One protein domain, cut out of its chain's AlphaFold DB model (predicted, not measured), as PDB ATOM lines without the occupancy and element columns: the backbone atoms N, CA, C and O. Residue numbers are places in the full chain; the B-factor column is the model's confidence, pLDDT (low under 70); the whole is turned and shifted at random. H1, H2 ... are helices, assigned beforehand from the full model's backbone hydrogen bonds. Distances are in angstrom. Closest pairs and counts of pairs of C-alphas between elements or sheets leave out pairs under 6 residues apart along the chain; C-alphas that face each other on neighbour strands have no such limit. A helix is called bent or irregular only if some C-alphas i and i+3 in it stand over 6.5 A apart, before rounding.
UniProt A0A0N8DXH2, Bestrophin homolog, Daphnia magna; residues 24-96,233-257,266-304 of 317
ATOM      1  N   GLY A  24     -43.389 -21.449  17.090       73.50
ATOM      2  CA  GLY A  24     -43.511 -21.068  18.505       73.50
ATOM      3  C   GLY A  24     -42.629 -19.879  18.899       73.50
ATOM      4  O   GLY A  24     -42.203 -19.777  20.044       73.50
ATOM      5  N   SER A  25     -42.256 -19.024  17.939       83.75
ATOM      6  CA  SER A  25     -41.358 -17.900  18.203       83.75
ATOM      7  C   SER A  25     -42.083 -16.571  18.314       83.75
ATOM      8  O   SER A  25     -43.134 -16.357  17.709       83.75
ATOM      9  N   LEU A  26     -41.442 -15.643  19.026       86.12
ATOM     10  CA  LEU A  26     -41.902 -14.270  19.214       86.12
ATOM     11  C   LEU A  26     -42.301 -13.592  17.891       86.12
ATOM     12  O   LEU A  26     -43.315 -12.900  17.825       86.12
ATOM     13  N   TYR A  27     -41.534 -13.823  16.822       86.56
ATOM     14  CA  TYR A  27     -41.784 -13.209  15.518       86.56
ATOM     15  C   TYR A  27     -43.090 -13.702  14.899       86.56
ATOM     16  O   TYR A  27     -43.874 -12.898  14.406       86.56
ATOM     17  N   LYS A  28     -43.364 -15.010  14.973       87.06
ATOM     18  CA  LYS A  28     -44.620 -15.581  14.475       87.06
ATOM     19  C   LYS A  28     -45.829 -15.072  15.271       87.06
ATOM     20  O   LYS A  28     -46.925 -15.014  14.725       87.06
ATOM     21  N   LEU A  29     -45.634 -14.687  16.530       85.62
ATOM     22  CA  LEU A  29     -46.703 -14.148  17.370       85.62
ATOM     23  C   LEU A  29     -46.983 -12.664  17.122       85.62
ATOM     24  O   LEU A  29     -48.129 -12.251  17.242       85.62
ATOM     25  N   CYS A  30     -45.960 -11.883  16.763       91.12
ATOM     26  CA  CYS A  30     -46.062 -10.423  16.655       91.12
ATOM     27  C   CYS A  30     -46.027  -9.887  15.214       91.12
ATOM     28  O   CYS A  30     -46.116  -8.676  15.023       91.12
ATOM     29  N   TYR A  31     -45.835 -10.728  14.185       90.62
ATOM     30  CA  TYR A  31     -45.620 -10.230  12.815       90.62
ATOM     31  C   TYR A  31     -46.799  -9.407  12.283       90.62
ATOM     32  O   TYR A  31     -46.577  -8.443  11.553       90.62
ATOM     33  N   LYS A  32     -48.042  -9.758  12.642       91.25
ATOM     34  CA  LYS A  32     -49.233  -9.019  12.198       91.25
ATOM     35  C   LYS A  32     -49.240  -7.620  12.795       91.25
ATOM     36  O   LYS A  32     -49.388  -6.646  12.067       91.25
ATOM     37  N   GLU A  33     -49.012  -7.515  14.096       91.38
ATOM     38  CA  GLU A  33     -48.974  -6.249  14.817       91.38
ATOM     39  C   GLU A  33     -47.782  -5.397  14.384       91.38
ATOM     40  O   GLU A  33     -47.911  -4.182  14.246       91.38
ATOM     41  N   LEU A  34     -46.649  -6.027  14.066       92.88
ATOM     42  CA  LEU A  34     -45.499  -5.334  13.504       92.88
ATOM     43  C   LEU A  34     -45.803  -4.759  12.113       92.88
ATOM     44  O   LEU A  34     -45.435  -3.621  11.842       92.88
ATOM     45  N   ILE A  35     -46.510  -5.492  11.246       93.50
ATOM     46  CA  ILE A  35     -46.979  -4.968   9.951       93.50
ATOM     47  C   ILE A  35     -47.967  -3.813  10.165       93.50
ATOM     48  O   ILE A  35     -47.832  -2.769   9.527       93.50
ATOM     49  N   CYS A  36     -48.915  -3.966  11.095       92.69
ATOM     50  CA  CYS A  36     -49.868  -2.918  11.472       92.69
ATOM     51  C   CYS A  36     -49.203  -1.675  12.079       92.69
ATOM     52  O   CYS A  36     -49.824  -0.619  12.098       92.69
ATOM     53  N   PHE A  37     -47.961  -1.772  12.553       95.06
ATOM     54  CA  PHE A  37     -47.156  -0.625  12.955       95.06
ATOM     55  C   PHE A  37     -46.350  -0.049  11.781       95.06
ATOM     56  O   PHE A  37     -46.438   1.144  11.499       95.06
ATOM     57  N   LEU A  38     -45.583  -0.888  11.077       94.62
ATOM     58  CA  LEU A  38     -44.642  -0.460  10.038       94.62
ATOM     59  C   LEU A  38     -45.334   0.208   8.848       94.62
ATOM     60  O   LEU A  38     -44.811   1.188   8.322       94.62
ATOM     61  N   VAL A  39     -46.503  -0.293   8.430       95.19
ATOM     62  CA  VAL A  39     -47.235   0.269   7.284       95.19
ATOM     63  C   VAL A  39     -47.737   1.687   7.590       95.19
ATOM     64  O   VAL A  39     -47.344   2.604   6.868       95.19
ATOM     65  N   PRO A  40     -48.517   1.939   8.664       95.88
ATOM     66  CA  PRO A  40     -48.888   3.304   9.037       95.88
ATOM     67  C   PRO A  40     -47.690   4.199   9.349       95.88
ATOM     68  O   PRO A  40     -47.685   5.354   8.935       95.88
ATOM     69  N   PHE A  41     -46.658   3.679  10.024       95.00
ATOM     70  CA  PHE A  41     -45.444   4.447  10.311       95.00
ATOM     71  C   PHE A  41     -44.772   4.938   9.022       95.00
ATOM     72  O   PHE A  41     -44.423   6.115   8.918       95.00
ATOM     73  N   GLY A  42     -44.635   4.060   8.024       92.81
ATOM     74  CA  GLY A  42     -44.085   4.400   6.714       92.81
ATOM     75  C   GLY A  42     -44.951   5.407   5.955       92.81
ATOM     76  O   GLY A  42     -44.421   6.371   5.412       92.81
ATOM     77  N   ILE A  43     -46.277   5.234   5.972       94.56
ATOM     78  CA  ILE A  43     -47.222   6.173   5.344       94.56
ATOM     79  C   ILE A  43     -47.090   7.569   5.961       94.56
ATOM     80  O   ILE A  43     -46.950   8.547   5.230       94.56
ATOM     81  N   VAL A  44     -47.084   7.671   7.292       94.44
ATOM     82  CA  VAL A  44     -46.936   8.952   8.002       94.44
ATOM     83  C   VAL A  44     -45.591   9.612   7.675       94.44
ATOM     84  O   VAL A  44     -45.558  10.813   7.410       94.44
ATOM     85  N   SER A  45     -44.505   8.836   7.606       91.44
ATOM     86  CA  SER A  45     -43.177   9.337   7.219       91.44
ATOM     87  C   SER A  45     -43.156   9.893   5.788       91.44
ATOM     88  O   SER A  45     -42.619  10.976   5.545       91.44
ATOM     89  N   ILE A  46     -43.794   9.200   4.834       91.38
ATOM     90  CA  ILE A  46     -43.912   9.664   3.441       91.38
ATOM     91  C   ILE A  46     -44.742  10.950   3.367       91.38
ATOM     92  O   ILE A  46     -44.319  11.900   2.710       91.38
ATOM     93  N   ILE A  47     -45.879  11.008   4.069       93.81
ATOM     94  CA  ILE A  47     -46.739  12.199   4.116       93.81
ATOM     95  C   ILE A  47     -45.952  13.397   4.654       93.81
ATOM     96  O   ILE A  47     -45.932  14.442   4.004       93.81
ATOM     97  N   TYR A  48     -45.247  13.242   5.781       91.44
ATOM     98  CA  TYR A  48     -44.433  14.314   6.359       91.44
ATOM     99  C   TYR A  48     -43.380  14.833   5.374       91.44
ATOM    100  O   TYR A  48     -43.229  16.040   5.219       91.44
ATOM    101  N   ARG A  49     -42.676  13.942   4.666       86.62
ATOM    102  CA  ARG A  49     -41.581  14.333   3.765       86.62
ATOM    103  C   ARG A  49     -42.054  14.937   2.448       86.62
ATOM    104  O   ARG A  49     -41.451  15.905   1.993       86.62
ATOM    105  N   GLN A  50     -43.074  14.342   1.828       90.94
ATOM    106  CA  GLN A  50     -43.432  14.601   0.429       90.94
ATOM    107  C   GLN A  50     -44.719  15.408   0.245       90.94
ATOM    108  O   GLN A  50     -44.881  16.013  -0.809       90.94
ATOM    109  N   ALA A  51     -45.633  15.398   1.220       93.19
ATOM    110  CA  ALA A  51     -46.971  15.965   1.047       93.19
ATOM    111  C   ALA A  51     -47.254  17.192   1.924       93.19
ATOM    112  O   ALA A  51     -48.085  18.005   1.537       93.19
ATOM    113  N   LEU A  52     -46.616  17.321   3.095       92.88
ATOM    114  CA  LEU A  52     -46.891  18.431   4.011       92.88
ATOM    115  C   LEU A  52     -46.134  19.713   3.642       92.88
ATOM    116  O   LEU A  52     -44.911  19.701   3.465       92.88
ATOM    117  N   ASP A  53     -46.863  20.827   3.658       92.88
ATOM    118  CA  ASP A  53     -46.308  22.177   3.531       92.88
ATOM    119  C   ASP A  53     -45.619  22.634   4.832       92.88
ATOM    120  O   ASP A  53     -45.762  22.020   5.891       92.88
ATOM    121  N   VAL A  54     -44.876  23.745   4.784       89.00
ATOM    122  CA  VAL A  54     -44.050  24.237   5.910       89.00
ATOM    123  C   VAL A  54     -44.866  24.458   7.193       89.00
ATOM    124  O   VAL A  54     -44.450  24.034   8.272       89.00
ATOM    125  N   GLU A  55     -46.048  25.069   7.089       90.88
ATOM    126  CA  GLU A  55     -46.926  25.295   8.248       90.88
ATOM    127  C   GLU A  55     -47.453  23.973   8.831       90.88
ATOM    128  O   GLU A  55     -47.469  23.777  10.049       90.88
ATOM    129  N   GLN A  56     -47.820  23.024   7.966       92.44
ATOM    130  CA  GLN A  56     -48.324  21.712   8.371       92.44
ATOM    131  C   GLN A  56     -47.230  20.850   9.012       92.44
ATOM    132  O   GLN A  56     -47.502  20.146   9.985       92.44
ATOM    133  N   LYS A  57     -45.989  20.933   8.518       92.06
ATOM    134  CA  LYS A  57     -44.821  20.287   9.134       92.06
ATOM    135  C   LYS A  57     -44.601  20.787  10.557       92.06
ATOM    136  O   LYS A  57     -44.440  19.971  11.460       92.06
ATOM    137  N   SER A  58     -44.695  22.099  10.780       90.06
ATOM    138  CA  SER A  58     -44.566  22.678  12.123       90.06
ATOM    139  C   SER A  58     -45.637  22.156  13.089       90.06
ATOM    140  O   SER A  58     -45.326  21.804  14.230       90.06
ATOM    141  N   LEU A  59     -46.893  22.041  12.639       92.31
ATOM    142  CA  LEU A  59     -47.968  21.447  13.441       92.31
ATOM    143  C   LEU A  59     -47.712  19.957  13.716       92.31
ATOM    144  O   LEU A  59     -47.858  19.500  14.850       92.31
ATOM    145  N   PHE A  60     -47.300  19.200  12.699       93.75
ATOM    146  CA  PHE A  60     -46.990  17.779  12.836       93.75
ATOM    147  C   PHE A  60     -45.870  17.543  13.854       93.75
ATOM    148  O   PHE A  60     -46.002  16.690  14.726       93.75
ATOM    149  N   GLU A  61     -44.809  18.344  13.828       92.62
ATOM    150  CA  GLU A  61     -43.725  18.269  14.809       92.62
ATOM    151  C   GLU A  61     -44.197  18.498  16.249       92.62
ATOM    152  O   GLU A  61     -43.675  17.879  17.180       92.62
ATOM    153  N   GLN A  62     -45.204  19.350  16.462       92.12
ATOM    154  CA  GLN A  62     -45.824  19.508  17.781       92.12
ATOM    155  C   GLN A  62     -46.566  18.236  18.205       92.12
ATOM    156  O   GLN A  62     -46.443  17.824  19.360       92.12
ATOM    157  N   VAL A  63     -47.272  17.574  17.279       93.69
ATOM    158  CA  VAL A  63     -47.922  16.274  17.527       93.69
ATOM    159  C   VAL A  63     -46.889  15.200  17.868       93.69
ATOM    160  O   VAL A  63     -47.070  14.478  18.847       93.69
ATOM    161  N   VAL A  64     -45.773  15.131  17.133       93.62
ATOM    162  CA  VAL A  64     -44.667  14.199  17.417       93.62
ATOM    163  C   VAL A  64     -44.143  14.411  18.840       93.62
ATOM    164  O   VAL A  64     -44.107  13.466  19.626       93.62
ATOM    165  N   ARG A  65     -43.817  15.656  19.217       91.25
ATOM    166  CA  ARG A  65     -43.322  15.988  20.569       91.25
ATOM    167  C   ARG A  65     -44.357  15.692  21.662       91.25
ATOM    168  O   ARG A  65     -43.986  15.258  22.752       91.25
ATOM    169  N   TYR A  66     -45.646  15.906  21.388       92.25
ATOM    170  CA  TYR A  66     -46.735  15.561  22.307       92.25
ATOM    171  C   TYR A  66     -46.817  14.046  22.539       92.25
ATOM    172  O   TYR A  66     -46.820  13.594  23.688       92.25
ATOM    173  N   CYS A  67     -46.827  13.260  21.461       93.31
ATOM    174  CA  CYS A  67     -46.858  11.804  21.538       93.31
ATOM    175  C   CYS A  67     -45.604  11.240  22.218       93.31
ATOM    176  O   CYS A  67     -45.736  10.359  23.063       93.31
ATOM    177  N   ASP A  68     -44.408  11.763  21.923       90.75
ATOM    178  CA  ASP A  68     -43.171  11.300  22.564       90.75
ATOM    179  C   ASP A  68     -43.157  11.582  24.074       90.75
ATOM    180  O   ASP A  68     -42.791  10.719  24.873       90.75
ATOM    181  N   ARG A  69     -43.675  12.741  24.506       89.94
ATOM    182  CA  ARG A  69     -43.856  13.020  25.937       89.94
ATOM    183  C   ARG A  69     -44.792  12.004  26.592       89.94
ATOM    184  O   ARG A  69     -44.456  11.483  27.649       89.94
ATOM    185  N   TYR A  70     -45.929  11.702  25.967       87.56
ATOM    186  CA  TYR A  70     -46.884  10.713  26.476       87.56
ATOM    187  C   TYR A  70     -46.275   9.306  26.582       87.56
ATOM    188  O   TYR A  70     -46.460   8.636  27.599       87.56
ATOM    189  N   LEU A  71     -45.494   8.879  25.580       89.31
ATOM    190  CA  LEU A  71     -44.792   7.589  25.582       89.31
ATOM    191  C   LEU A  71     -43.868   7.426  26.798       89.31
ATOM    192  O   LEU A  71     -43.750   6.324  27.325       89.31
ATOM    193  N   ASN A  72     -43.254   8.516  27.264       84.50
ATOM    194  CA  ASN A  72     -42.367   8.513  28.428       84.50
ATOM    195  C   ASN A  72     -43.114   8.555  29.778       84.50
ATOM    196  O   ASN A  72     -42.500   8.309  30.815       84.50
ATOM    197  N   MET A  73     -44.420   8.856  29.793       84.00
ATOM    198  CA  MET A  73     -45.215   8.919  31.029       84.00
ATOM    199  C   MET A  73     -45.837   7.577  31.431       84.00
ATOM    200  O   MET A  73     -46.093   7.369  32.616       84.00
ATOM    201  N   ILE A  74     -46.098   6.667  30.485       80.12
ATOM    202  CA  ILE A  74     -46.731   5.377  30.793       80.12
ATOM    203  C   ILE A  74     -45.666   4.356  31.221       80.12
ATOM    204  O   ILE A  74     -44.833   3.967  30.399       80.12
ATOM    205  N   PRO A  75     -45.717   3.813  32.453       88.56
ATOM    206  CA  PRO A  75     -44.802   2.764  32.894       88.56
ATOM    207  C   PRO A  75     -45.245   1.390  32.358       88.56
ATOM    208  O   PRO A  75     -45.625   0.494  33.115       88.56
ATOM    209  N   LEU A  76     -45.216   1.209  31.035       90.50
ATOM    210  CA  LEU A  76     -45.758   0.017  30.376       90.50
ATOM    211  C   LEU A  76     -45.061  -1.275  30.835       90.50
ATOM    212  O   LEU A  76     -45.728  -2.281  31.076       90.50
ATOM    213  N   SER A  77     -43.742  -1.228  31.050       91.75
ATOM    214  CA  SER A  77     -42.954  -2.348  31.584       91.75
ATOM    215  C   SER A  77     -43.480  -2.854  32.925       91.75
ATOM    216  O   SER A  77     -43.508  -4.059  33.159       91.75
ATOM    217  N   PHE A  78     -43.912  -1.943  33.802       92.31
ATOM    218  CA  PHE A  78     -44.454  -2.291  35.112       92.31
ATOM    219  C   PHE A  78     -45.799  -3.002  34.945       92.31
ATOM    220  O   PHE A  78     -45.965  -4.125  35.414       92.31
ATOM    221  N   ILE A  79     -46.729  -2.393  34.204       92.00
ATOM    222  CA  ILE A  79     -48.080  -2.928  33.982       92.00
ATOM    223  C   ILE A  79     -48.023  -4.331  33.356       92.00
ATOM    224  O   ILE A  79     -48.660  -5.259  33.862       92.00
ATOM    225  N   LEU A  80     -47.221  -4.501  32.298       94.62
ATOM    226  CA  LEU A  80     -47.018  -5.796  31.647       94.62
ATOM    227  C   LEU A  80     -46.316  -6.794  32.567       94.62
ATOM    228  O   LEU A  80     -46.735  -7.946  32.633       94.62
ATOM    229  N   GLY A  81     -45.288  -6.365  33.303       94.38
ATOM    230  CA  GLY A  81     -44.541  -7.229  34.212       94.38
ATOM    231  C   GLY A  81     -45.435  -7.881  35.269       94.38
ATOM    232  O   GLY A  81     -45.387  -9.102  35.435       94.38
ATOM    233  N   PHE A  82     -46.311  -7.112  35.926       94.81
ATOM    234  CA  PHE A  82     -47.260  -7.674  36.900       94.81
ATOM    235  C   PHE A  82     -48.269  -8.617  36.249       94.81
ATOM    236  O   PHE A  82     -48.505  -9.712  36.762       94.81
ATOM    237  N   TYR A  83     -48.828  -8.221  35.105       96.00
ATOM    238  CA  TYR A  83     -49.834  -9.016  34.408       96.00
ATOM    239  C   TYR A  83     -49.283 -10.371  33.951       96.00
ATOM    240  O   TYR A  83     -49.852 -11.418  34.269       96.00
ATOM    241  N   VAL A  84     -48.128 -10.364  33.278       95.75
ATOM    242  CA  VAL A  84     -47.432 -11.578  32.835       95.75
ATOM    243  C   VAL A  84     -47.050 -12.449  34.031       95.75
ATOM    244  O   VAL A  84     -47.253 -13.658  33.980       95.75
ATOM    245  N   THR A  85     -46.570 -11.867  35.135       95.81
ATOM    246  CA  THR A  85     -46.228 -12.637  36.347       95.81
ATOM    247  C   THR A  85     -47.441 -13.364  36.930       95.81
ATOM    248  O   THR A  85     -47.342 -14.540  37.289       95.81
ATOM    249  N   ILE A  86     -48.601 -12.704  36.994       95.44
ATOM    250  CA  ILE A  86     -49.843 -13.315  37.487       95.44
ATOM    251  C   ILE A  86     -50.273 -14.468  36.577       95.44
ATOM    252  O   ILE A  86     -50.599 -15.550  37.069       95.44
ATOM    253  N   ILE A  87     -50.227 -14.269  35.258       95.62
ATOM    254  CA  ILE A  87     -50.570 -15.312  34.287       95.62
ATOM    255  C   ILE A  87     -49.607 -16.492  34.378       95.62
ATOM    256  O   ILE A  87     -50.056 -17.629  34.493       95.62
ATOM    257  N   ALA A  88     -48.299 -16.240  34.405       94.69
ATOM    258  CA  ALA A  88     -47.288 -17.285  34.511       94.69
ATOM    259  C   ALA A  88     -47.431 -18.094  35.807       94.69
ATOM    260  O   ALA A  88     -47.291 -19.318  35.802       94.69
ATOM    261  N   THR A  89     -47.784 -17.429  36.907       95.69
ATOM    262  CA  THR A  89     -48.055 -18.094  38.185       95.69
ATOM    263  C   THR A  89     -49.281 -19.002  38.089       95.69
ATOM    264  O   THR A  89     -49.207 -20.170  38.476       95.69
ATOM    265  N   ARG A  90     -50.391 -18.505  37.526       94.62
ATOM    266  CA  ARG A  90     -51.614 -19.302  37.306       94.62
ATOM    267  C   ARG A  90     -51.358 -20.486  36.380       94.62
ATOM    268  O   ARG A  90     -51.828 -21.590  36.648       94.62
ATOM    269  N   TRP A  91     -50.609 -20.272  35.305       93.75
ATOM    270  CA  TRP A  91     -50.193 -21.306  34.362       93.75
ATOM    271  C   TRP A  91     -49.422 -22.429  35.065       93.75
ATOM    272  O   TRP A  91     -49.777 -23.605  34.958       93.75
ATOM    273  N   TRP A  92     -48.410 -22.071  35.861       94.19
ATOM    274  CA  TRP A  92     -47.600 -23.050  36.583       94.19
ATOM    275  C   TRP A  92     -48.409 -23.801  37.641       94.19
ATOM    276  O   TRP A  92     -48.288 -25.018  37.775       94.19
ATOM    277  N   GLN A  93     -49.289 -23.104  38.360       94.94
ATOM    278  CA  GLN A  93     -50.170 -23.723  39.351       94.94
ATOM    279  C   GLN A  93     -51.145 -24.719  38.710       94.94
ATOM    280  O   GLN A  93     -51.343 -25.798  39.263       94.94
ATOM    281  N   GLN A  94     -51.689 -24.416  37.529       94.12
ATOM    282  CA  GLN A  94     -52.500 -25.360  36.750       94.12
ATOM    283  C   GLN A  94     -51.684 -26.577  36.293       94.12
ATOM    284  O   GLN A  94     -52.159 -27.706  36.413       94.12
ATOM    285  N   CYS A  95     -50.436 -26.377  35.854       92.94
ATOM    286  CA  CYS A  95     -49.521 -27.470  35.508       92.94
ATOM    287  C   CYS A  95     -49.277 -28.408  36.705       92.94
ATOM    288  O   CYS A  95     -49.418 -29.628  36.598       92.94
ATOM    289  N   MET A  96     -48.970 -27.838  37.874       95.06
ATOM    290  CA  MET A  96     -48.732 -28.594  39.110       95.06
ATOM    291  C   MET A  96     -50.007 -29.251  39.666       95.06
ATOM    292  O   MET A  96     -49.932 -30.254  40.381       95.06
ATOM    293  N   VAL A 233     -61.420  -6.602  33.196       96.44
ATOM    294  CA  VAL A 233     -60.930  -5.220  33.282       96.44
ATOM    295  C   VAL A 233     -59.405  -5.153  33.355       96.44
ATOM    296  O   VAL A 233     -58.798  -4.240  32.805       96.44
ATOM    297  N   TYR A 234     -58.759  -6.143  33.976       95.06
ATOM    298  CA  TYR A 234     -57.308  -6.164  34.078       95.06
ATOM    299  C   TYR A 234     -56.674  -6.460  32.715       95.06
ATOM    300  O   TYR A 234     -55.804  -5.715  32.260       95.06
ATOM    301  N   THR A 235     -57.181  -7.473  32.008       95.50
ATOM    302  CA  THR A 235     -56.780  -7.768  30.624       95.50
ATOM    303  C   THR A 235     -57.046  -6.583  29.692       95.50
ATOM    304  O   THR A 235     -56.207  -6.275  28.844       95.50
ATOM    305  N   GLN A 236     -58.162  -5.869  29.871       96.25
ATOM    306  CA  GLN A 236     -58.490  -4.666  29.100       96.25
ATOM    307  C   GLN A 236     -57.492  -3.533  29.345       96.25
ATOM    308  O   GLN A 236     -57.005  -2.954  28.380       96.25
ATOM    309  N   VAL A 237     -57.146  -3.234  30.602       95.38
ATOM    310  CA  VAL A 237     -56.192  -2.164  30.946       95.38
ATOM    311  C   VAL A 237     -54.820  -2.423  30.329       95.38
ATOM    312  O   VAL A 237     -54.221  -1.516  29.751       95.38
ATOM    313  N   VAL A 238     -54.321  -3.657  30.415       95.88
ATOM    314  CA  VAL A 238     -52.998  -4.024  29.885       95.88
ATOM    315  C   VAL A 238     -52.994  -3.977  28.357       95.88
ATOM    316  O   VAL A 238     -52.083  -3.402  27.756       95.88
ATOM    317  N   THR A 239     -54.039  -4.521  27.729       95.25
ATOM    318  CA  THR A 239     -54.241  -4.470  26.277       95.25
ATOM    319  C   THR A 239     -54.301  -3.021  25.799       95.25
ATOM    320  O   THR A 239     -53.489  -2.616  24.971       95.25
ATOM    321  N   LEU A 240     -55.186  -2.203  26.376       94.94
ATOM    322  CA  LEU A 240     -55.337  -0.791  26.021       94.94
ATOM    323  C   LEU A 240     -54.014  -0.036  26.163       94.94
ATOM    324  O   LEU A 240     -53.595   0.626  25.221       94.94
ATOM    325  N   SER A 241     -53.317  -0.192  27.291       94.00
ATOM    326  CA  SER A 241     -52.030   0.475  27.532       94.00
ATOM    327  C   SER A 241     -50.988   0.117  26.468       94.00
ATOM    328  O   SER A 241     -50.280   0.993  25.972       94.00
ATOM    329  N   THR A 242     -50.922  -1.158  26.076       94.69
ATOM    330  CA  THR A 242     -49.959  -1.644  25.077       94.69
ATOM    331  C   THR A 242     -50.309  -1.148  23.673       94.69
ATOM    332  O   THR A 242     -49.446  -0.616  22.975       94.69
ATOM    333  N   TYR A 243     -51.575  -1.246  23.258       94.31
ATOM    334  CA  TYR A 243     -52.004  -0.771  21.939       94.31
ATOM    335  C   TYR A 243     -51.933   0.757  21.822       94.31
ATOM    336  O   TYR A 243     -51.480   1.264  20.797       94.31
ATOM    337  N   SER A 244     -52.291   1.506  22.869       93.50
ATOM    338  CA  SER A 244     -52.115   2.964  22.906       93.50
ATOM    339  C   SER A 244     -50.646   3.367  22.790       93.50
ATOM    340  O   SER A 244     -50.344   4.338  22.101       93.50
ATOM    341  N   PHE A 245     -49.727   2.611  23.401       93.56
ATOM    342  CA  PHE A 245     -48.291   2.817  23.226       93.56
ATOM    343  C   PHE A 245     -47.857   2.599  21.768       93.56
ATOM    344  O   PHE A 245     -47.173   3.453  21.205       93.56
ATOM    345  N   VAL A 246     -48.292   1.507  21.124       93.38
ATOM    346  CA  VAL A 246     -47.966   1.231  19.709       93.38
ATOM    347  C   VAL A 246     -48.510   2.333  18.794       93.38
ATOM    348  O   VAL A 246     -47.783   2.819  17.931       93.38
ATOM    349  N   ILE A 247     -49.751   2.780  19.015       93.56
ATOM    350  CA  ILE A 247     -50.367   3.876  18.250       93.56
ATOM    351  C   ILE A 247     -49.597   5.183  18.456       93.56
ATOM    352  O   ILE A 247     -49.274   5.866  17.487       93.56
ATOM    353  N   ALA A 248     -49.249   5.527  19.696       94.00
ATOM    354  CA  ALA A 248     -48.474   6.729  19.980       94.00
ATOM    355  C   ALA A 248     -47.065   6.670  19.357       94.00
ATOM    356  O   ALA A 248     -46.567   7.701  18.908       94.00
ATOM    357  N   CYS A 249     -46.452   5.486  19.233       93.62
ATOM    358  CA  CYS A 249     -45.174   5.305  18.533       93.62
ATOM    359  C   CYS A 249     -45.254   5.608  17.030       93.62
ATOM    360  O   CYS A 249     -44.244   6.023  16.462       93.62
ATOM    361  N   ILE A 250     -46.419   5.436  16.388       94.56
ATOM    362  CA  ILE A 250     -46.603   5.757  14.959       94.56
ATOM    363  C   ILE A 250     -46.302   7.234  14.695       94.56
ATOM    364  O   ILE A 250     -45.743   7.560  13.653       94.56
ATOM    365  N   PHE A 251     -46.633   8.113  15.644       94.31
ATOM    366  CA  PHE A 251     -46.419   9.554  15.527       94.31
ATOM    367  C   PHE A 251     -45.181  10.013  16.300       94.31
ATOM    368  O   PHE A 251     -44.303  10.650  15.736       94.31
ATOM    369  N   GLY A 252     -45.062   9.652  17.579       91.31
ATOM    370  CA  GLY A 252     -44.028  10.175  18.478       91.31
ATOM    371  C   GLY A 252     -42.596   9.773  18.126       91.31
ATOM    372  O   GLY A 252     -41.659  10.429  18.561       91.31
ATOM    373  N   ARG A 253     -42.405   8.717  17.323       91.75
ATOM    374  CA  ARG A 253     -41.077   8.229  16.914       91.75
ATOM    375  C   ARG A 253     -40.741   8.518  15.451       91.75
ATOM    376  O   ARG A 253     -39.863   7.867  14.893       91.75
ATOM    377  N   GLN A 254     -41.447   9.462  14.833       91.19
ATOM    378  CA  GLN A 254     -41.154   9.929  13.478       91.19
ATOM    379  C   GLN A 254     -39.886  10.788  13.461       91.19
ATOM    380  O   GLN A 254     -39.646  11.581  14.372       91.19
ATOM    381  N   CYS A 255     -39.076  10.637  12.414       85.06
ATOM    382  CA  CYS A 255     -37.907  11.483  12.190       85.06
ATOM    383  C   CYS A 255     -38.375  12.848  11.678       85.06
ATOM    384  O   CYS A 255     -38.889  12.950  10.564       85.06
ATOM    385  N   ILE A 256     -38.216  13.873  12.511       83.06
ATOM    386  CA  ILE A 256     -38.540  15.264  12.186       83.06
ATOM    387  C   ILE A 256     -37.268  16.058  11.882       83.06
ATOM    388  O   ILE A 256     -36.208  15.763  12.443       83.06
ATOM    389  N   ASP A 257     -37.379  17.079  11.030       75.06
ATOM    390  CA  ASP A 257     -36.297  18.021  10.732       75.06
ATOM    391  C   ASP A 257     -36.059  18.941  11.939       75.06
ATOM    392  O   ASP A 257     -36.499  20.087  12.016       75.06
ATOM    393  N   ASP A 266     -30.980  10.136  10.209       59.47
ATOM    394  CA  ASP A 266     -32.288   9.929   9.607       59.47
ATOM    395  C   ASP A 266     -32.401   8.478   9.138       59.47
ATOM    396  O   ASP A 266     -32.198   8.122   7.974       59.47
ATOM    397  N   VAL A 267     -32.627   7.595  10.109       64.12
ATOM    398  CA  VAL A 267     -32.838   6.184   9.845       64.12
ATOM    399  C   VAL A 267     -34.286   6.035   9.396       64.12
ATOM    400  O   VAL A 267     -35.200   5.967  10.211       64.12
ATOM    401  N   TYR A 268     -34.485   5.929   8.080       73.06
ATOM    402  CA  TYR A 268     -35.780   5.653   7.437       73.06
ATOM    403  C   TYR A 268     -36.545   4.465   8.054       73.06
ATOM    404  O   TYR A 268     -37.761   4.358   7.905       73.06
ATOM    405  N   PHE A 269     -35.837   3.569   8.747       83.38
ATOM    406  CA  PHE A 269     -36.392   2.433   9.464       83.38
ATOM    407  C   PHE A 269     -36.218   2.576  10.992       83.38
ATOM    408  O   PHE A 269     -35.085   2.617  11.477       83.38
ATOM    409  N   PRO A 270     -37.300   2.562  11.792       88.56
ATOM    410  CA  PRO A 270     -37.229   2.811  13.231       88.56
ATOM    411  C   PRO A 270     -36.825   1.550  14.021       88.56
ATOM    412  O   PRO A 270     -37.618   1.003  14.790       88.56
ATOM    413  N   LEU A 271     -35.581   1.078  13.852       89.62
ATOM    414  CA  LEU A 271     -35.088  -0.191  14.420       89.62
ATOM    415  C   LEU A 271     -35.348  -0.324  15.929       89.62
ATOM    416  O   LEU A 271     -35.867  -1.340  16.386       89.62
ATOM    417  N   TRP A 272     -35.018   0.706  16.710       89.69
ATOM    418  CA  TRP A 272     -35.177   0.669  18.166       89.69
ATOM    419  C   TRP A 272     -36.644   0.645  18.601       89.69
ATOM    420  O   TRP A 272     -36.990  -0.054  19.550       89.69
ATOM    421  N   THR A 273     -37.520   1.348  17.880       91.88
ATOM    422  CA  THR A 273     -38.967   1.310  18.130       91.88
ATOM    423  C   THR A 273     -39.539  -0.061  17.780       91.88
ATOM    424  O   THR A 273     -40.338  -0.597  18.540       91.88
ATOM    425  N   VAL A 274     -39.078  -0.682  16.688       93.44
ATOM    426  CA  VAL A 274     -39.449  -2.061  16.333       93.44
ATOM    427  C   VAL A 274     -39.050  -3.039  17.437       93.44
ATOM    428  O   VAL A 274     -39.873  -3.855  17.845       93.44
ATOM    429  N   LEU A 275     -37.829  -2.934  17.971       92.38
ATOM    430  CA  LEU A 275     -37.391  -3.767  19.096       92.38
ATOM    431  C   LEU A 275     -38.239  -3.529  20.358       92.38
ATOM    432  O   LEU A 275     -38.650  -4.492  20.999       92.38
ATOM    433  N   GLN A 276     -38.566  -2.274  20.687       92.25
ATOM    434  CA  GLN A 276     -39.450  -1.948  21.816       92.25
ATOM    435  C   GLN A 276     -40.846  -2.558  21.652       92.25
ATOM    436  O   GLN A 276     -41.381  -3.133  22.600       92.25
ATOM    437  N   ILE A 277     -41.423  -2.484  20.450       92.38
ATOM    438  CA  ILE A 277     -42.717  -3.101  20.147       92.38
ATOM    439  C   ILE A 277     -42.619  -4.618  20.280       92.38
ATOM    440  O   ILE A 277     -43.474  -5.207  20.933       92.38
ATOM    441  N   LEU A 278     -41.572  -5.252  19.743       93.56
ATOM    442  CA  LEU A 278     -41.358  -6.694  19.896       93.56
ATOM    443  C   LEU A 278     -41.262  -7.113  21.367       93.56
ATOM    444  O   LEU A 278     -41.780  -8.166  21.720       93.56
ATOM    445  N   PHE A 279     -40.659  -6.298  22.236       91.88
ATOM    446  CA  PHE A 279     -40.608  -6.587  23.669       91.88
ATOM    447  C   PHE A 279     -41.972  -6.425  24.348       91.88
ATOM    448  O   PHE A 279     -42.424  -7.350  25.020       91.88
ATOM    449  N   TYR A 280     -42.661  -5.295  24.165       93.88
ATOM    450  CA  TYR A 280     -43.934  -5.047  24.852       93.88
ATOM    451  C   TYR A 280     -45.094  -5.880  24.299       93.88
ATOM    452  O   TYR A 280     -45.789  -6.543  25.069       93.88
ATOM    453  N   MET A 281     -45.271  -5.911  22.975       94.75
ATOM    454  CA  MET A 281     -46.253  -6.797  22.345       94.75
ATOM    455  C   MET A 281     -45.888  -8.257  22.573       94.75
ATOM    456  O   MET A 281     -46.772  -9.066  22.816       94.75
ATOM    457  N   GLY A 282     -44.596  -8.591  22.569       93.25
ATOM    458  CA  GLY A 282     -44.130  -9.935  22.879       93.25
ATOM    459  C   GLY A 282     -44.544 -10.412  24.258       93.25
ATOM    460  O   GLY A 282     -45.088 -11.503  24.387       93.25
ATOM    461  N   LEU A 283     -44.346  -9.584  25.283       93.69
ATOM    462  CA  LEU A 283     -44.797  -9.886  26.640       93.69
ATOM    463  C   LEU A 283     -46.320 -10.048  26.713       93.69
ATOM    464  O   LEU A 283     -46.797 -10.991  27.343       93.69
ATOM    465  N   LEU A 284     -47.080  -9.183  26.033       95.31
ATOM    466  CA  LEU A 284     -48.534  -9.321  25.946       95.31
ATOM    467  C   LEU A 284     -48.938 -10.640  25.264       95.31
ATOM    468  O   LEU A 284     -49.820 -11.328  25.766       95.31
ATOM    469  N   LYS A 285     -48.260 -11.029  24.177       92.00
ATOM    470  CA  LYS A 285     -48.495 -12.295  23.468       92.00
ATOM    471  C   LYS A 285     -48.135 -13.516  24.302       92.00
ATOM    472  O   LYS A 285     -48.875 -14.490  24.286       92.00
ATOM    473  N   VAL A 286     -47.048 -13.470  25.071       90.12
ATOM    474  CA  VAL A 286     -46.711 -14.542  26.023       90.12
ATOM    475  C   VAL A 286     -47.842 -14.723  27.036       90.12
ATOM    476  O   VAL A 286     -48.287 -15.843  27.268       90.12
ATOM    477  N   ALA A 287     -48.356 -13.625  27.594       92.81
ATOM    478  CA  ALA A 287     -49.518 -13.664  28.474       92.81
ATOM    479  C   ALA A 287     -50.779 -14.206  27.775       92.81
ATOM    480  O   ALA A 287     -51.484 -15.024  28.361       92.81
ATOM    481  N   GLU A 288     -51.053 -13.782  26.537       91.00
ATOM    482  CA  GLU A 288     -52.180 -14.262  25.721       91.00
ATOM    483  C   GLU A 288     -52.111 -15.778  25.507       91.00
ATOM    484  O   GLU A 288     -53.105 -16.463  25.711       91.00
ATOM    485  N   HIS A 289     -50.931 -16.324  25.201       86.31
ATOM    486  CA  HIS A 289     -50.753 -17.769  25.068       86.31
ATOM    487  C   HIS A 289     -50.910 -18.512  26.389       86.31
ATOM    488  O   HIS A 289     -51.496 -19.583  26.419       86.31
ATOM    489  N   MET A 290     -50.421 -17.955  27.497       89.44
ATOM    490  CA  MET A 290     -50.452 -18.625  28.799       89.44
ATOM    491  C   MET A 290     -51.818 -18.558  29.508       89.44
ATOM    492  O   MET A 290     -52.001 -19.220  30.532       89.44
ATOM    493  N   ILE A 291     -52.770 -17.759  29.004       88.50
ATOM    494  CA  ILE A 291     -54.052 -17.504  29.681       88.50
ATOM    495  C   ILE A 291     -55.003 -18.706  29.640       88.50
ATOM    496  O   ILE A 291     -55.675 -18.978  30.635       88.50
ATOM    497  N   ASN A 292     -55.035 -19.428  28.517       83.44
ATOM    498  CA  ASN A 292     -55.808 -20.648  28.311       83.44
ATOM    499  C   ASN A 292     -54.836 -21.753  27.891       83.44
ATOM    500  O   ASN A 292     -54.028 -21.531  27.004       83.44
ATOM    501  N   GLN A 293     -54.868 -22.892  28.582       84.06
ATOM    502  CA  GLN A 293     -53.916 -24.003  28.401       84.06
ATOM    503  C   GLN A 293     -54.597 -25.326  28.065       84.06
ATOM    504  O   GLN A 293     -54.002 -26.405  28.181       84.06
ATOM    505  N   TYR A 294     -55.885 -25.243  27.756       82.69
ATOM    506  CA  TYR A 294     -56.755 -26.380  27.528       82.69
ATOM    507  C   TYR A 294     -57.374 -26.358  26.122       82.69
ATOM    508  O   TYR A 294     -58.329 -27.110  25.873       82.69
ATOM    509  N   SER A 295     -56.841 -25.519  25.228       77.56
ATOM    510  CA  SER A 295     -57.229 -25.412  23.824       77.56
ATOM    511  C   SER A 295     -56.645 -26.575  23.000       77.56
ATOM    512  O   SER A 295     -56.063 -27.527  23.533       77.56
ATOM    513  N   GLU A 296     -56.859 -26.549  21.683       73.31
ATOM    514  CA  GLU A 296     -56.252 -27.496  20.736       73.31
ATOM    515  C   GLU A 296     -54.865 -27.043  20.230       73.31
ATOM    516  O   GLU A 296     -54.321 -27.646  19.303       73.31
ATOM    517  N   ASP A 297     -54.268 -26.010  20.835       73.12
ATOM    518  CA  ASP A 297     -52.954 -25.501  20.445       73.12
ATOM    519  C   ASP A 297     -51.818 -26.486  20.787       73.12
ATOM    520  O   ASP A 297     -51.807 -27.165  21.816       73.12
ATOM    521  N   ASP A 298     -50.798 -26.549  19.923       67.44
ATOM    522  CA  ASP A 298     -49.656 -27.472  20.076       67.44
ATOM    523  C   ASP A 298     -48.919 -27.303  21.429       67.44
ATOM    524  O   ASP A 298     -48.355 -28.265  21.976       67.44
ATOM    525  N   GLU A 299     -48.911 -26.070  21.946       70.31
ATOM    526  CA  GLU A 299     -48.161 -25.622  23.127       70.31
ATOM    527  C   GLU A 299     -48.896 -25.887  24.458       70.31
ATOM    528  O   GLU A 299     -48.249 -25.917  25.505       70.31
ATOM    529  N   ASP A 300     -50.195 -26.195  24.408       83.06
ATOM    530  CA  ASP A 300     -51.074 -26.370  25.573       83.06
ATOM    531  C   ASP A 300     -50.844 -27.694  26.318       83.06
ATOM    532  O   ASP A 300     -50.012 -28.519  25.935       83.06
ATOM    533  N   PHE A 301     -51.554 -27.976  27.413       86.25
ATOM    534  CA  PHE A 301     -51.399 -29.267  28.091       86.25
ATOM    535  C   PHE A 301     -52.041 -30.409  27.290       86.25
ATOM    536  O   PHE A 301     -53.225 -30.388  26.972       86.25
ATOM    537  N   ASP A 302     -51.284 -31.483  27.026       88.38
ATOM    538  CA  ASP A 302     -51.822 -32.677  26.354       88.38
ATOM    539  C   ASP A 302     -52.599 -33.565  27.342       88.38
ATOM    540  O   ASP A 302     -52.134 -34.607  27.822       88.38
ATOM    541  N   LEU A 303     -53.810 -33.121  27.682       92.25
ATOM    542  CA  LEU A 303     -54.711 -33.849  28.575       92.25
ATOM    543  C   LEU A 303     -55.208 -35.156  27.943       92.25
ATOM    544  O   LEU A 303     -55.460 -36.139  28.644       92.25
ATOM    545  N   SER A 304     -55.303 -35.200  26.611       90.00
ATOM    546  CA  SER A 304     -55.665 -36.398  25.848       90.00
ATOM    547  C   SER A 304     -54.647 -37.523  26.073       90.00
ATOM    548  O   SER A 304     -55.035 -38.656  26.399       90.00
TER     549      SER A 304
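What this domain is: This is residues 24 to 96, 233 to 257 and 266 to 304 of the 317 residues of the protein "Bestrophin homolog" of Daphnia magna (UniProt A0A0N8DXH2). This is a long rod of five helices, with H4 and H5 partly side by side in its middle, H1 along one side and H2 followed by H3 along the opposite side. H1, H3, H4 and H5 form an up-and-down bundle, each running against the one before it in the chain, and residues 292 to 304 trail past H5 at one end. The printed part has 137 residues with five named helices, H1 to H5 in order, and no named strand; its class is all helix. The whole is loose, with a radius of gyration of the C-alphas of 18.2 A and spans of 64 by 27 by 22 A.

How they stand to each other: H1, residues 26 to 51, is irregular, with C-alphas 29 and 32 7.7 A apart, and has a kink of 47 degrees near residue 33. H2, residues 54 to 73, is close to H1 but not clearly touching it, the closest C-alphas, of Tyr 48 and Lys 57, being 6.6 A apart. H3, residues 76 to 96, is apart from H1 and H2. H4, residues 233 to 252, is the hub, touching four helices. With residues 246 to 251 alone it touches residues 37 to 44 of H1, closest at the C-alphas of Phe 41 and Ile 250, 5.0 A, the same way at a steep tilt of 37 degrees, only just past shallow. It touches residues 63 to 71 of H2, closest at the C-alphas of Val 64 and Gly 252, 4.2 A, and residues 76 to 83 of H3, closest at those of Leu 80 and Val 238, 6.5 A. H5, residues 271 to 291, touches H4 at a shallow tilt of 15 degrees, opposite ways, closest at the C-alphas of Val 246 and Ile 277, 6.8 A. H5 also touches H3, closest at the C-alphas of Val 84 and Ala 287, 5.3 A, and residues 26 to 34 of H1, closest at those of Leu 26 and Gly 282, 6.1 A. H2 and H5 are apart. Each O i to N i+4 pair is within hydrogen-bond range in H2, H3 and H5, against 19 of 22 in H1 and 15 of 16 in H4.

Where its parts are: H1 begins at C-alpha 26, (-41.902, -14.270, 19.214), and measures 35.6 A from first to last C-alpha. H2 measures 29.4 A, H3 30.1 A, H4 27.2 A and H5 29.9 A, ending at C-alpha 291, (-54.052, -17.504, 29.681).

The domain as a whole: The C-alphas farthest apart, of Val 54 and Ser 304, are 64.9 A apart. Residues 97 to 232 are not printed, with 27.0 A between C-alphas 96 and 233; residues 258 to 265 are not printed, with 9.1 A between C-alphas 257 and 266. The links H1 to H2 and H2 to H3 are tight. Mean pLDDT of the printed part is 90.2; residues 266, 267 and 298 are under 70.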